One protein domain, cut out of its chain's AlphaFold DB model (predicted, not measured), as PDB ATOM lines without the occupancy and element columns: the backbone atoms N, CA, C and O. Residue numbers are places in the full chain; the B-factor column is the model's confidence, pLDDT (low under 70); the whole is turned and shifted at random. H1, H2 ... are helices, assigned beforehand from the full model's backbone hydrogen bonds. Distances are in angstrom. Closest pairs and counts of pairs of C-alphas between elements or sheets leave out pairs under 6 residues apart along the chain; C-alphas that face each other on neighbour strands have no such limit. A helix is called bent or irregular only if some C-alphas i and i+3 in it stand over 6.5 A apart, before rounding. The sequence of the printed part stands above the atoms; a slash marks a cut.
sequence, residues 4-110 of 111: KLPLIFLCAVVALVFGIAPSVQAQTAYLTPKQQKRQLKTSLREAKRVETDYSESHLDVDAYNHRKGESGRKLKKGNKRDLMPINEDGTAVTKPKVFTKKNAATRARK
ATOM      1  N   LYS A   4     -13.384 136.213  -0.765       74.50
ATOM      2  CA  LYS A   4     -12.469 135.213  -1.346       74.50
ATOM      3  C   LYS A   4     -12.358 133.949  -0.485       74.50
ATOM      4  O   LYS A   4     -12.244 132.857  -1.019       74.50
ATOM      5  N   LEU A   5     -12.457 134.096   0.836       79.75
ATOM      6  CA  LEU A   5     -12.427 132.991   1.799       79.75
ATOM      7  C   LEU A   5     -13.600 132.003   1.654       79.75
ATOM      8  O   LEU A   5     -13.329 130.807   1.543       79.75
ATOM      9  N   PRO A   6     -14.875 132.443   1.580       81.44
ATOM     10  CA  PRO A   6     -15.983 131.511   1.371       81.44
ATOM     11  C   PRO A   6     -15.937 130.857  -0.014       81.44
ATOM     12  O   PRO A   6     -16.325 129.703  -0.142       81.44
ATOM     13  N   LEU A   7     -15.411 131.547  -1.034       85.06
ATOM     14  CA  LEU A   7     -15.236 130.985  -2.377       85.06
ATOM     15  C   LEU A   7     -14.221 129.831  -2.383       85.06
ATOM     16  O   LEU A   7     -14.485 128.779  -2.954       85.06
ATOM     17  N   ILE A   8     -13.078 130.007  -1.712       87.00
ATOM     18  CA  ILE A   8     -12.048 128.963  -1.596       87.00
ATOM     19  C   ILE A   8     -12.584 127.771  -0.797       87.00
ATOM     20  O   ILE A   8     -12.382 126.626  -1.196       87.00
ATOM     21  N   PHE A   9     -13.310 128.034   0.293       88.69
ATOM     22  CA  PHE A   9     -13.934 126.983   1.093       88.69
ATOM     23  C   PHE A   9     -14.983 126.199   0.288       88.69
ATOM     24  O   PHE A   9     -14.980 124.972   0.306       88.69
ATOM     25  N   LEU A  10     -15.820 126.892  -0.491       90.31
ATOM     26  CA  LEU A  10     -16.787 126.263  -1.391       90.31
ATOM     27  C   LEU A  10     -16.086 125.371  -2.429       90.31
ATOM     28  O   LEU A  10     -16.479 124.222  -2.608       90.31
ATOM     29  N   CYS A  11     -15.020 125.858  -3.071       89.12
ATOM     30  CA  CYS A  11     -14.247 125.066  -4.029       89.12
ATOM     31  C   CYS A  11     -13.604 123.830  -3.386       89.12
ATOM     32  O   CYS A  11     -13.599 122.766  -4.001       89.12
ATOM     33  N   ALA A  12     -13.104 123.942  -2.152       89.44
ATOM     34  CA  ALA A  12     -12.528 122.816  -1.422       89.44
ATOM     35  C   ALA A  12     -13.580 121.745  -1.090       89.44
ATOM     36  O   ALA A  12     -13.328 120.558  -1.284       89.44
ATOM     37  N   VAL A  13     -14.778 122.153  -0.659       89.88
ATOM     38  CA  VAL A  13     -15.892 121.229  -0.386       89.88
ATOM     39  C   VAL A  13     -16.353 120.536  -1.669       89.88
ATOM     40  O   VAL A  13     -16.547 119.324  -1.681       89.88
ATOM     41  N   VAL A  14     -16.469 121.277  -2.772       89.44
ATOM     42  CA  VAL A  14     -16.834 120.716  -4.079       89.44
ATOM     43  C   VAL A  14     -15.784 119.703  -4.549       89.44
ATOM     44  O   VAL A  14     -16.140 118.591  -4.931       89.44
ATOM     45  N   ALA A  15     -14.494 120.031  -4.454       87.06
ATOM     46  CA  ALA A  15     -13.416 119.111  -4.814       87.06
ATOM     47  C   ALA A  15     -13.409 117.841  -3.945       87.06
ATOM     48  O   ALA A  15     -13.159 116.755  -4.458       87.06
ATOM     49  N   LEU A  16     -13.739 117.955  -2.654       87.25
ATOM     50  CA  LEU A  16     -13.862 116.809  -1.753       87.25
ATOM     51  C   LEU A  16     -15.027 115.890  -2.160       87.25
ATOM     52  O   LEU A  16     -14.863 114.675  -2.234       87.25
ATOM     53  N   VAL A  17     -16.191 116.464  -2.480       83.44
ATOM     54  CA  VAL A  17     -17.377 115.695  -2.895       83.44
ATOM     55  C   VAL A  17     -17.141 114.982  -4.229       83.44
ATOM     56  O   VAL A  17     -17.473 113.806  -4.360       83.44
ATOM     57  N   PHE A  18     -16.522 115.652  -5.205       80.62
ATOM     58  CA  PHE A  18     -16.222 115.042  -6.506       80.62
ATOM     59  C   PHE A  18     -14.996 114.117  -6.487       80.62
ATOM     60  O   PHE A  18     -14.916 113.222  -7.322       80.62
ATOM     61  N   GLY A  19     -14.066 114.294  -5.545       77.69
ATOM     62  CA  GLY A  19     -12.882 113.443  -5.396       77.69
ATOM     63  C   GLY A  19     -13.144 112.122  -4.667       77.69
ATOM     64  O   GLY A  19     -12.427 111.153  -4.899       77.69
ATOM     65  N   ILE A  20     -14.167 112.066  -3.806       76.62
ATOM     66  CA  ILE A  20     -14.540 110.852  -3.054       76.62
ATOM     67  C   ILE A  20     -15.618 110.038  -3.783       76.62
ATOM     68  O   ILE A  20     -15.812 108.861  -3.479       76.62
ATOM     69  N   ALA A  21     -16.314 110.621  -4.764       72.12
ATOM     70  CA  ALA A  21     -17.293 109.883  -5.549       72.12
ATOM     71  C   ALA A  21     -16.584 108.755  -6.326       72.12
ATOM     72  O   ALA A  21     -15.769 109.047  -7.207       72.12
ATOM     73  N   PRO A  22     -16.865 107.467  -6.037       70.62
ATOM     74  CA  PRO A  22     -16.337 106.392  -6.857       70.62
ATOM     75  C   PRO A  22     -16.831 106.627  -8.279       70.62
ATOM     76  O   PRO A  22     -18.020 106.880  -8.494       70.62
ATOM     77  N   SER A  23     -15.926 106.569  -9.258       67.31
ATOM     78  CA  SER A  23     -16.313 106.621 -10.660       67.31
ATOM     79  C   SER A  23     -17.296 105.480 -10.902       67.31
ATOM     80  O   SER A  23     -16.886 104.318 -10.960       67.31
ATOM     81  N   VAL A  24     -18.590 105.795 -11.007       64.56
ATOM     82  CA  VAL A  24     -19.627 104.852 -11.429       64.56
ATOM     83  C   VAL A  24     -19.392 104.613 -12.912       64.56
ATOM     84  O   VAL A  24     -20.058 105.151 -13.792       64.56
ATOM     85  N   GLN A  25     -18.355 103.836 -13.203       61.66
ATOM     86  CA  GLN A  25     -18.225 103.187 -14.479       61.66
ATOM     87  C   GLN A  25     -19.345 102.161 -14.485       61.66
ATOM     88  O   GLN A  25     -19.253 101.119 -13.836       61.66
ATOM     89  N   ALA A  26     -20.432 102.476 -15.182       62.16
ATOM     90  CA  ALA A  26     -21.368 101.469 -15.637       62.16
ATOM     91  C   ALA A  26     -20.594 100.552 -16.598       62.16
ATOM     92  O   ALA A  26     -20.643 100.718 -17.813       62.16
ATOM     93  N   GLN A  27     -19.784  99.645 -16.044       61.22
ATOM     94  CA  GLN A  27     -19.079  98.622 -16.792       61.22
ATOM     95  C   GLN A  27     -20.146  97.660 -17.292       61.22
ATOM     96  O   GLN A  27     -20.525  96.697 -16.628       61.22
ATOM     97  N   THR A  28     -20.673  97.945 -18.477       67.56
ATOM     98  CA  THR A  28     -21.363  96.940 -19.263       67.56
ATOM     99  C   THR A  28     -20.295  95.937 -19.674       67.56
ATOM    100  O   THR A  28     -19.574  96.124 -20.651       67.56
ATOM    101  N   ALA A  29     -20.125  94.887 -18.865       68.94
ATOM    102  CA  ALA A  29     -19.292  93.759 -19.244       68.94
ATOM    103  C   ALA A  29     -19.721  93.329 -20.650       68.94
ATOM    104  O   ALA A  29     -20.904  93.063 -20.890       68.94
ATOM    105  N   TYR A  30     -18.779  93.336 -21.594       75.06
ATOM    106  CA  TYR A  30     -19.073  92.944 -22.960       75.06
ATOM    107  C   TYR A  30     -19.476  91.471 -22.951       75.06
ATOM    108  O   TYR A  30     -18.649  90.571 -22.794       75.06
ATOM    109  N   LEU A  31     -20.774  91.224 -23.076       76.75
ATOM    110  CA  LEU A  31     -21.308  89.886 -23.223       76.75
ATOM    111  C   LEU A  31     -21.275  89.522 -24.697       76.75
ATOM    112  O   LEU A  31     -21.746  90.272 -25.554       76.75
ATOM    113  N   THR A  32     -20.774  88.327 -24.987       84.56
ATOM    114  CA  THR A  32     -20.868  87.799 -26.347       84.56
ATOM    115  C   THR A  32     -22.344  87.672 -26.751       84.56
ATOM    116  O   THR A  32     -23.183  87.327 -25.908       84.56
ATOM    117  N   PRO A  33     -22.697  87.848 -28.037       82.88
ATOM    118  CA  PRO A  33     -24.087  87.732 -28.491       82.88
ATOM    119  C   PRO A  33     -24.755  86.407 -28.084       82.88
ATOM    120  O   PRO A  33     -25.945  86.352 -27.781       82.88
ATOM    121  N   LYS A  34     -23.980  85.317 -28.011       84.06
ATOM    122  CA  LYS A  34     -24.461  84.001 -27.563       84.06
ATOM    123  C   LYS A  34     -24.844  83.991 -26.079       84.06
ATOM    124  O   LYS A  34     -25.859  83.397 -25.717       84.06
ATOM    125  N   GLN A  35     -24.045  84.633 -25.228       85.81
ATOM    126  CA  GLN A  35     -24.338  84.757 -23.799       85.81
ATOM    127  C   GLN A  35     -25.561  85.644 -23.565       85.81
ATOM    128  O   GLN A  35     -26.435  85.252 -22.795       85.81
ATOM    129  N   GLN A  36     -25.679  86.756 -24.299       83.62
ATOM    130  CA  GLN A  36     -26.847  87.641 -24.239       83.62
ATOM    131  C   GLN A  36     -28.139  86.892 -24.587       83.62
ATOM    132  O   GLN A  36     -29.087  86.898 -23.806       83.62
ATOM    133  N   LYS A  37     -28.156  86.150 -25.705       84.94
ATOM    134  CA  LYS A  37     -29.324  85.334 -26.086       84.94
ATOM    135  C   LYS A  37     -29.664  84.278 -25.038       84.94
ATOM    136  O   LYS A  37     -30.837  84.027 -24.773       84.94
ATOM    137  N   ARG A  38     -28.656  83.638 -24.437       86.69
ATOM    138  CA  ARG A  38     -28.880  82.629 -23.391       86.69
ATOM    139  C   ARG A  38     -29.521  83.248 -22.149       86.69
ATOM    140  O   ARG A  38     -30.505  82.695 -21.672       86.69
ATOM    141  N   GLN A  39     -28.996  84.377 -21.674       86.38
ATOM    142  CA  GLN A  39     -29.535  85.106 -20.523       86.38
ATOM    143  C   GLN A  39     -30.954  85.623 -20.784       86.38
ATOM    144  O   GLN A  39     -31.816  85.542 -19.914       86.38
ATOM    145  N   LEU A  40     -31.225  86.080 -22.007       86.69
ATOM    146  CA  LEU A  40     -32.556  86.513 -22.414       86.69
ATOM    147  C   LEU A  40     -33.551  85.346 -22.423       86.69
ATOM    148  O   LEU A  40     -34.671  85.467 -21.936       86.69
ATOM    149  N   LYS A  41     -33.154  84.175 -22.929       86.88
ATOM    150  CA  LYS A  41     -34.016  82.982 -22.890       86.88
ATOM    151  C   LYS A  41     -34.315  82.529 -21.462       86.88
ATOM    152  O   LYS A  41     -35.442  82.110 -21.199       86.88
ATOM    153  N   THR A  42     -33.337  82.584 -20.559       90.06
ATOM    154  CA  THR A  42     -33.552  82.222 -19.150       90.06
ATOM    155  C   THR A  42     -34.466  83.224 -18.458       90.06
ATOM    156  O   THR A  42     -35.447  82.796 -17.857       90.06
ATOM    157  N   SER A  43     -34.245  84.529 -18.645       86.31
ATOM    158  CA  SER A  43     -35.088  85.564 -18.036       86.31
ATOM    159  C   SER A  43     -36.529  85.508 -18.541       86.31
ATOM    160  O   SER A  43     -37.462  85.540 -17.744       86.31
ATOM    161  N   LEU A  44     -36.742  85.312 -19.849       86.62
ATOM    162  CA  LEU A  44     -38.085  85.126 -20.402       86.62
ATOM    163  C   LEU A  44     -38.771  83.860 -19.873       86.62
ATOM    164  O   LEU A  44     -39.995  83.825 -19.760       86.62
ATOM    165  N   ARG A  45     -38.014  82.795 -19.584       87.69
ATOM    166  CA  ARG A  45     -38.570  81.560 -19.019       87.69
ATOM    167  C   ARG A  45     -38.960  81.741 -17.555       87.69
ATOM    168  O   ARG A  45     -40.001  81.235 -17.156       87.69
ATOM    169  N   GLU A  46     -38.137  82.433 -16.780       88.31
ATOM    170  CA  GLU A  46     -38.406  82.738 -15.373       88.31
ATOM    171  C   GLU A  46     -39.596  83.683 -15.231       88.31
ATOM    172  O   GLU A  46     -40.527  83.366 -14.498       88.31
ATOM    173  N   ALA A  47     -39.644  84.759 -16.022       85.06
ATOM    174  CA  ALA A  47     -40.779  85.678 -16.046       85.06
ATOM    175  C   ALA A  47     -42.098  84.955 -16.368       85.06
ATOM    176  O   ALA A  47     -43.101  85.174 -15.696       85.06
ATOM    177  N   LYS A  48     -42.084  84.028 -17.338       83.44
ATOM    178  CA  LYS A  48     -43.262  83.209 -17.667       83.44
ATOM    179  C   LYS A  48     -43.714  82.315 -16.519       83.44
ATOM    180  O   LYS A  48     -44.911  82.116 -16.388       83.44
ATOM    181  N   ARG A  49     -42.787  81.757 -15.737       85.06
ATOM    182  CA  ARG A  49     -43.131  80.929 -14.568       85.06
ATOM    183  C   ARG A  49     -43.804  81.765 -13.487       85.06
ATOM    184  O   ARG A  49     -44.853  81.388 -12.996       85.06
ATOM    185  N   VAL A  50     -43.246  82.933 -13.184       84.75
ATOM    186  CA  VAL A  50     -43.843  83.849 -12.201       84.75
ATOM    187  C   VAL A  50     -45.231  84.310 -12.654       84.75
ATOM    188  O   VAL A  50     -46.154  84.332 -11.846       84.75
ATOM    189  N   GLU A  51     -45.406  84.624 -13.943       81.44
ATOM    190  CA  GLU A  51     -46.714  84.974 -14.517       81.44
ATOM    191  C   GLU A  51     -47.721  83.821 -14.375       81.44
ATOM    192  O   GLU A  51     -48.858  84.065 -13.980       81.44
ATOM    193  N   THR A  52     -47.320  82.573 -14.660       78.62
ATOM    194  CA  THR A  52     -48.218  81.415 -14.514       78.62
ATOM    195  C   THR A  52     -48.597  81.172 -13.063       78.62
ATOM    196  O   THR A  52     -49.784  81.065 -12.767       78.62
ATOM    197  N   ASP A  53     -47.614  81.173 -12.165       81.12
ATOM    198  CA  ASP A  53     -47.826  80.903 -10.743       81.12
ATOM    199  C   ASP A  53     -48.714  81.988 -10.109       81.12
ATOM    200  O   ASP A  53     -49.581  81.690  -9.290       81.12
ATOM    201  N   TYR A  54     -48.549  83.250 -10.528       80.44
ATOM    202  CA  TYR A  54     -49.422  84.346 -10.115       80.44
ATOM    203  C   TYR A  54     -50.841  84.190 -10.673       80.44
ATOM    204  O   TYR A  54     -51.792  84.309  -9.912       80.44
ATOM    205  N   SER A  55     -50.997  83.863 -11.962       77.56
ATOM    206  CA  SER A  55     -52.321  83.698 -12.588       77.56
ATOM    207  C   SER A  55     -53.130  82.508 -12.054       77.56
ATOM    208  O   SER A  55     -54.351  82.470 -12.176       77.56
ATOM    209  N   GLU A  56     -52.452  81.512 -11.483       77.06
ATOM    210  CA  GLU A  56     -53.081  80.362 -10.822       77.06
ATOM    211  C   GLU A  56     -53.313  80.612  -9.321       77.06
ATOM    212  O   GLU A  56     -53.998  79.835  -8.652       77.06
ATOM    213  N   SER A  57     -52.766  81.703  -8.781       80.88
ATOM    214  CA  SER A  57     -52.926  82.087  -7.386       80.88
ATOM    215  C   SER A  57     -54.280  82.746  -7.132       80.88
ATOM    216  O   SER A  57     -54.805  83.509  -7.940       80.88
ATOM    217  N   HIS A  58     -54.797  82.549  -5.921       76.50
ATOM    218  CA  HIS A  58     -55.982  83.252  -5.413       76.50
ATOM    219  C   HIS A  58     -55.756  84.766  -5.248       76.50
ATOM    220  O   HIS A  58     -56.696  85.501  -4.959       76.50
ATOM    221  N   LEU A  59     -54.509  85.222  -5.396       79.69
ATOM    222  CA  LEU A  59     -54.130  86.632  -5.375       79.69
ATOM    223  C   LEU A  59     -54.230  87.304  -6.753       79.69
ATOM    224  O   LEU A  59     -53.960  88.500  -6.836       79.69
ATOM    225  N   ASP A  60     -54.608  86.583  -7.818       75.94
ATOM    226  CA  ASP A  60     -54.797  87.183  -9.141       75.94
ATOM    227  C   ASP A  60     -56.032  88.096  -9.168       75.94
ATOM    228  O   ASP A  60     -57.166  87.680  -9.416       75.94
ATOM    229  N   VAL A  61     -55.800  89.380  -8.904       74.56
ATOM    230  CA  VAL A  61     -56.840  90.415  -8.942       74.56
ATOM    231  C   VAL A  61     -57.209  90.787 -10.383       74.56
ATOM    232  O   VAL A  61     -58.307  91.291 -10.624       74.56
ATOM    233  N   ASP A  62     -56.341  90.513 -11.363       71.06
ATOM    234  CA  ASP A  62     -56.583  90.869 -12.766       71.06
ATOM    235  C   ASP A  62     -57.672  89.992 -13.389       71.06
ATOM    236  O   ASP A  62     -58.426  90.457 -14.244       71.06
ATOM    237  N   ALA A  63     -57.830  88.753 -12.912       65.31
ATOM    238  CA  ALA A  63     -58.934  87.882 -13.307       65.31
ATOM    239  C   ALA A  63     -60.319  88.457 -12.950       65.31
ATOM    240  O   ALA A  63     -61.309  88.117 -13.602       65.31
ATOM    241  N   TYR A  64     -60.394  89.326 -11.937       66.00
ATOM    242  CA  TYR A  64     -61.648  89.867 -11.400       66.00
ATOM    243  C   TYR A  64     -61.821  91.374 -11.636       66.00
ATOM    244  O   TYR A  64     -62.930  91.891 -11.491       66.00
ATOM    245  N   ASN A  65     -60.765  92.081 -12.044       68.38
ATOM    246  CA  ASN A  65     -60.816  93.507 -12.338       68.38
ATOM    247  C   ASN A  65     -61.284  93.777 -13.775       68.38
ATOM    248  O   ASN A  65     -60.702  93.317 -14.754       68.38
ATOM    249  N   HIS A  66     -62.319  94.606 -13.914       63.38
ATOM    250  CA  HIS A  66     -62.723  95.145 -15.210       63.38
ATOM    251  C   HIS A  66     -61.796  96.288 -15.620       63.38
ATOM    252  O   HIS A  66     -61.576  97.233 -14.857       63.38
ATOM    253  N   ARG A  67     -61.304  96.267 -16.863       67.62
ATOM    254  CA  ARG A  67     -60.645  97.448 -17.420       67.62
ATOM    255  C   ARG A  67     -61.682  98.565 -17.558       67.62
ATOM    256  O   ARG A  67     -62.834  98.319 -17.915       67.62
ATOM    257  N   LYS A  68     -61.291  99.810 -17.277       65.69
ATOM    258  CA  LYS A  68     -62.184 100.977 -17.359       65.69
ATOM    259  C   LYS A  68     -62.827 101.054 -18.757       65.69
ATOM    260  O   LYS A  68     -62.128 101.310 -19.731       65.69
ATOM    261  N   GLY A  69     -64.142 100.824 -18.838       70.44
ATOM    262  CA  GLY A  69     -64.911 100.796 -20.092       70.44
ATOM    263  C   GLY A  69     -65.342  99.404 -20.581       70.44
ATOM    264  O   GLY A  69     -66.112  99.324 -21.535       70.44
ATOM    265  N   GLU A  70     -64.912  98.315 -19.935       67.38
ATOM    266  CA  GLU A  70     -65.395  96.958 -20.220       67.38
ATOM    267  C   GLU A  70     -66.600  96.613 -19.330       67.38
ATOM    268  O   GLU A  70     -66.526  96.699 -18.106       67.38
ATOM    269  N   SER A  71     -67.728  96.225 -19.936       63.09
ATOM    270  CA  SER A  71     -68.923  95.768 -19.211       63.09
ATOM    271  C   SER A  71     -68.993  94.237 -19.157       63.09
ATOM    272  O   SER A  71     -68.589  93.546 -20.094       63.09
ATOM    273  N   GLY A  72     -69.487  93.708 -18.030       61.50
ATOM    274  CA  GLY A  72     -69.313  92.339 -17.514       61.50
ATOM    275  C   GLY A  72     -69.881  91.153 -18.310       61.50
ATOM    276  O   GLY A  72     -70.232  90.131 -17.721       61.50
ATOM    277  N   ARG A  73     -69.965  91.213 -19.642       58.12
ATOM    278  CA  ARG A  73     -70.397  90.071 -20.455       58.12
ATOM    279  C   ARG A  73     -69.197  89.231 -20.894       58.12
ATOM    280  O   ARG A  73     -68.648  89.429 -21.969       58.12
ATOM    281  N   LYS A  74     -68.869  88.242 -20.050       57.47
ATOM    282  CA  LYS A  74     -67.816  87.221 -20.217       57.47
ATOM    283  C   LYS A  74     -66.428  87.825 -20.449       57.47
ATOM    284  O   LYS A  74     -66.071  88.149 -21.578       57.47
ATOM    285  N   LEU A  75     -65.633  87.870 -19.378       55.59
ATOM    286  CA  LEU A  75     -64.186  88.080 -19.430       55.59
ATOM    287  C   LEU A  75     -63.584  87.133 -20.478       55.59
ATOM    288  O   LEU A  75     -63.410  85.934 -20.252       55.59
ATOM    289  N   LYS A  76     -63.308  87.653 -21.678       57.50
ATOM    290  CA  LYS A  76     -62.414  86.965 -22.602       57.50
ATOM    291  C   LYS A  76     -61.052  87.051 -21.935       57.50
ATOM    292  O   LYS A  76     -60.576  88.164 -21.734       57.50
ATOM    293  N   LYS A  77     -60.460  85.900 -21.579       59.69
ATOM    294  CA  LYS A  77     -59.067  85.814 -21.108       59.69
ATOM    295  C   LYS A  77     -58.234  86.815 -21.902       59.69
ATOM    296  O   LYS A  77     -58.262  86.743 -23.136       59.69
ATOM    297  N   GLY A  78     -57.593  87.755 -21.199       59.31
ATOM    298  CA  GLY A  78     -56.843  88.854 -21.800       59.31
ATOM    299  C   GLY A  78     -56.023  88.324 -22.966       59.31
ATOM    300  O   GLY A  78     -55.178  87.439 -22.808       59.31
ATOM    301  N   ASN A  79     -56.358  88.770 -24.175       55.75
ATOM    302  CA  ASN A  79     -55.654  88.310 -25.356       55.75
ATOM    303  C   ASN A  79     -54.203  88.770 -25.204       55.75
ATOM    304  O   ASN A  79     -53.936  89.967 -25.248       55.75
ATOM    305  N   LYS A  80     -53.251  87.829 -25.176       60.00
ATOM    306  CA  LYS A  80     -51.802  88.099 -25.314       60.00
ATOM    307  C   LYS A  80     -51.432  88.813 -26.636       60.00
ATOM    308  O   LYS A  80     -50.261  88.893 -26.979       60.00
ATOM    309  N   ARG A  81     -52.422  89.285 -27.406       53.25
ATOM    310  CA  ARG A  81     -52.284  90.071 -28.637       53.25
ATOM    311  C   ARG A  81     -51.831  91.503 -28.377       53.25
ATOM    312  O   ARG A  81     -51.184  92.054 -29.257       53.25
ATOM    313  N   ASP A  82     -52.150  92.064 -27.212       56.44
ATOM    314  CA  ASP A  82     -51.756  93.438 -26.869       56.44
ATOM    315  C   ASP A  82     -50.324  93.504 -26.317       56.44
ATOM    316  O   ASP A  82     -49.712  94.569 -26.277       56.44
ATOM    317  N   LEU A  83     -49.760  92.357 -25.922       66.75
ATOM    318  CA  LEU A  83     -48.370  92.256 -25.498       66.75
ATOM    319  C   LEU A  83     -47.468  92.211 -26.730       66.75
ATOM    320  O   LEU A  83     -47.618  91.344 -27.594       66.75
ATOM    321  N   MET A  84     -46.503  93.130 -26.794       65.81
ATOM    322  CA  MET A  84     -45.500  93.141 -27.852       65.81
ATOM    323  C   MET A  84     -44.613  91.895 -27.707       65.81
ATOM    324  O   MET A  84     -43.899  91.774 -26.709       65.81
ATOM    325  N   PRO A  85     -44.634  90.945 -28.661       70.56
ATOM    326  CA  PRO A  85     -43.789  89.769 -28.555       70.56
ATOM    327  C   PRO A  85     -42.329  90.202 -28.678       70.56
ATOM    328  O   PRO A  85     -41.983  90.975 -29.569       70.56
ATOM    329  N   ILE A  86     -41.461  89.694 -27.811       76.88
ATOM    330  CA  ILE A  86     -40.016  89.924 -27.904       76.88
ATOM    331  C   ILE A  86     -39.395  88.715 -28.614       76.88
ATOM    332  O   ILE A  86     -39.685  87.568 -28.266       76.88
ATOM    333  N   ASN A  87     -38.573  88.960 -29.637       76.31
ATOM    334  CA  ASN A  87     -37.812  87.913 -30.317       76.31
ATOM    335  C   ASN A  87     -36.748  87.312 -29.390       76.31
ATOM    336  O   ASN A  87     -36.325  87.926 -28.414       76.31
ATOM    337  N   GLU A  88     -36.212  86.149 -29.764       72.25
ATOM    338  CA  GLU A  88     -35.046  85.563 -29.079       72.25
ATOM    339  C   GLU A  88     -33.799  86.467 -29.119       72.25
ATOM    340  O   GLU A  88     -32.870  86.279 -28.335       72.25
ATOM    341  N   ASP A  89     -33.797  87.450 -30.020       68.31
ATOM    342  CA  ASP A  89     -32.749  88.455 -30.187       68.31
ATOM    343  C   ASP A  89     -32.992  89.725 -29.346       68.31
ATOM    344  O   ASP A  89     -32.237  90.683 -29.456       68.31
ATOM    345  N   GLY A  90     -34.065  89.775 -28.545       68.12
ATOM    346  CA  GLY A  90     -34.429  90.938 -27.724       68.12
ATOM    347  C   GLY A  90     -35.068  92.094 -28.491       68.12
ATOM    348  O   GLY A  90     -35.511  93.069 -27.891       68.12
ATOM    349  N   THR A  91     -35.175  91.977 -29.814       79.88
ATOM    350  CA  THR A  91     -35.892  92.941 -30.643       79.88
ATOM    351  C   THR A  91     -37.393  92.731 -30.541       79.88
ATOM    352  O   THR A  91     -37.894  91.608 -30.450       79.88
ATOM    353  N   ALA A  92     -38.128  93.832 -30.579       76.69
ATOM    354  CA  ALA A  92     -39.566  93.792 -30.477       76.69
ATOM    355  C   ALA A  92     -40.196  93.371 -31.821       76.69
ATOM    356  O   ALA A  92     -39.839  93.878 -32.887       76.69
ATOM    357  N   VAL A  93     -41.126  92.415 -31.787       74.94
ATOM    358  CA  VAL A  93     -41.821  91.907 -32.975       74.94
ATOM    359  C   VAL A  93     -42.854  92.937 -33.407       74.94
ATOM    360  O   VAL A  93     -43.965  92.991 -32.889       74.94
ATOM    361  N   THR A  94     -42.492  93.754 -34.391       67.94
ATOM    362  CA  THR A  94     -43.356  94.811 -34.940       67.94
ATOM    363  C   THR A  94     -44.481  94.274 -35.826       67.94
ATOM    364  O   THR A  94     -45.477  94.958 -36.043       67.94
ATOM    365  N   LYS A  95     -44.353  93.041 -36.335       66.31
ATOM    366  CA  LYS A  95     -45.397  92.347 -37.099       66.31
ATOM    367  C   LYS A  95     -45.459  90.883 -36.665       66.31
ATOM    368  O   LYS A  95     -44.509  90.143 -36.941       66.31
ATOM    369  N   PRO A  96     -46.535  90.424 -36.001       63.84
ATOM    370  CA  PRO A  96     -46.684  89.005 -35.711       63.84
ATOM    371  C   PRO A  96     -46.697  88.234 -37.037       63.84
ATOM    372  O   PRO A  96     -47.457  88.566 -37.946       63.84
ATOM    373  N   LYS A  97     -45.847  87.208 -37.172       63.44
ATOM    374  CA  LYS A  97     -45.904  86.280 -38.311       63.44
ATOM    375  C   LYS A  97     -47.237  85.539 -38.239       63.44
ATOM    376  O   LYS A  97     -47.368  84.547 -37.526       63.44
ATOM    377  N   VAL A  98     -48.243  86.040 -38.951       61.31
ATOM    378  CA  VAL A  98     -49.528  85.361 -39.098       61.31
ATOM    379  C   VAL A  98     -49.282  84.146 -39.983       61.31
ATOM    380  O   VAL A  98     -49.236  84.246 -41.208       61.31
ATOM    381  N   PHE A  99     -49.057  82.988 -39.367       59.03
ATOM    382  CA  PHE A  99     -49.003  81.738 -40.109       59.03
ATOM    383  C   PHE A  99     -50.399  81.467 -40.664       59.03
ATOM    384  O   PHE A  99     -51.350  81.221 -39.920       59.03
ATOM    385  N   THR A 100     -50.541  81.542 -41.984       60.59
ATOM    386  CA  THR A 100     -51.771  81.134 -42.656       60.59
ATOM    387  C   THR A 100     -52.026  79.658 -42.337       60.59
ATOM    388  O   THR A 100     -51.111  78.834 -42.389       60.59
ATOM    389  N   LYS A 101     -53.274  79.307 -41.980       61.94
ATOM    390  CA  LYS A 101     -53.685  77.953 -41.541       61.94
ATOM    391  C   LYS A 101     -53.172  76.819 -42.443       61.94
ATOM    392  O   LYS A 101     -52.917  75.726 -41.946       61.94
ATOM    393  N   LYS A 102     -52.956  77.087 -43.737       60.88
ATOM    394  CA  LYS A 102     -52.392  76.132 -44.706       60.88
ATOM    395  C   LYS A 102     -51.001  75.601 -44.317       60.88
ATOM    396  O   LYS A 102     -50.702  74.454 -44.618       60.88
ATOM    397  N   ASN A 103     -50.189  76.379 -43.599       58.56
ATOM    398  CA  ASN A 103     -48.813  76.010 -43.238       58.56
ATOM    399  C   ASN A 103     -48.658  75.479 -41.799       58.56
ATOM    400  O   ASN A 103     -47.567  75.071 -41.408       58.56
ATOM    401  N   ALA A 104     -49.726  75.488 -40.994       59.38
ATOM    402  CA  ALA A 104     -49.683  74.982 -39.621       59.38
ATOM    403  C   ALA A 104     -49.699  73.442 -39.580       59.38
ATOM    404  O   ALA A 104     -48.936  72.826 -38.837       59.38
ATOM    405  N   ALA A 105     -50.507  72.816 -40.443       61.47
ATOM    406  CA  ALA A 105     -50.641  71.360 -40.515       61.47
ATOM    407  C   ALA A 105     -49.363  70.656 -41.011       61.47
ATOM    408  O   ALA A 105     -49.064  69.537 -40.598       61.47
ATOM    409  N   THR A 106     -48.576  71.311 -41.868       60.94
ATOM    410  CA  THR A 106     -47.342  70.741 -42.433       60.94
ATOM    411  C   THR A 106     -46.168  70.740 -41.454       60.94
ATOM    412  O   THR A 106     -45.264  69.923 -41.607       60.94
ATOM    413  N   ARG A 107     -46.180  71.604 -40.427       58.31
ATOM    414  CA  ARG A 107     -45.171  71.598 -39.353       58.31
ATOM    415  C   ARG A 107     -45.499  70.632 -38.218       58.31
ATOM    416  O   ARG A 107     -44.579  70.005 -37.716       58.31
ATOM    417  N   ALA A 108     -46.777  70.449 -37.880       59.75
ATOM    418  CA  ALA A 108     -47.198  69.473 -36.867       59.75
ATOM    419  C   ALA A 108     -46.873  68.016 -37.257       59.75
ATOM    420  O   ALA A 108     -46.788  67.154 -36.396       59.75
ATOM    421  N   ARG A 109     -46.678  67.738 -38.553       59.69
ATOM    422  CA  ARG A 109     -46.260  66.421 -39.063       59.69
ATOM    423  C   ARG A 109     -44.741  66.207 -39.108       59.69
ATOM    424  O   ARG A 109     -44.313  65.126 -39.490       59.69
ATOM    425  N   LYS A 110     -43.937  67.234 -38.816       54.12
ATOM    426  CA  LYS A 110     -42.464  67.185 -38.903       54.12
ATOM    427  C   LYS A 110     -41.757  67.326 -37.547       54.12
ATOM    428  O   LYS A 110     -40.530  67.352 -37.537       54.12
TER     429      LYS A 110
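What this domain is: This is residues 4 to 110 of the 111 residues of an uncharacterized protein of Rufibacter sp. NBS58-1 (UniProt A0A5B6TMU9). Three separate helices are strung on an open, elongated chain: H1 stands free at one end, a bare link leads to the longest helix, H2, and a long unnamed stretch folds back along H2 before ending in the small helix H3, which also sticks out. The 107 printed residues hold three named helices, H1, H2, H3 in that order, and no named strand. The class is all helix, though only 48 residues are in named elements. The whole is extended, with radius of gyration of the C-alphas 25.9 A and spans of 81 by 42 by 27 A.

How they stand to each other: H1, residues 4 to 20, and H2, residues 33 to 55, are apart. H3, residues 101 to 108, is apart from both. Every O i to N i+4 pair is within hydrogen-bond range in H1 and H2; in H3 1 of 4 is, beside 2 of 5 O i to N i+3 pairs.

Where its parts are: H1 begins at C-alpha 4 (-12.469, 135.213, -1.346) and measures 24.5 A. H2 measures 32.7 A. H3, 11.7 A, is only just irregular, C-alphas 102 and 105 being 6.6 A apart, and ends at C-alpha 108 (-47.198, 69.473, -36.867).

The domain as a whole: The C-alphas farthest apart, Lys 4 and Arg 109, are 85.4 A apart. Both links are long, 12 and 45 residues, and the printed part has no cut. Mean pLDDT of the printed part is 73.0; 47 residues are under 70, among them 94 to 110.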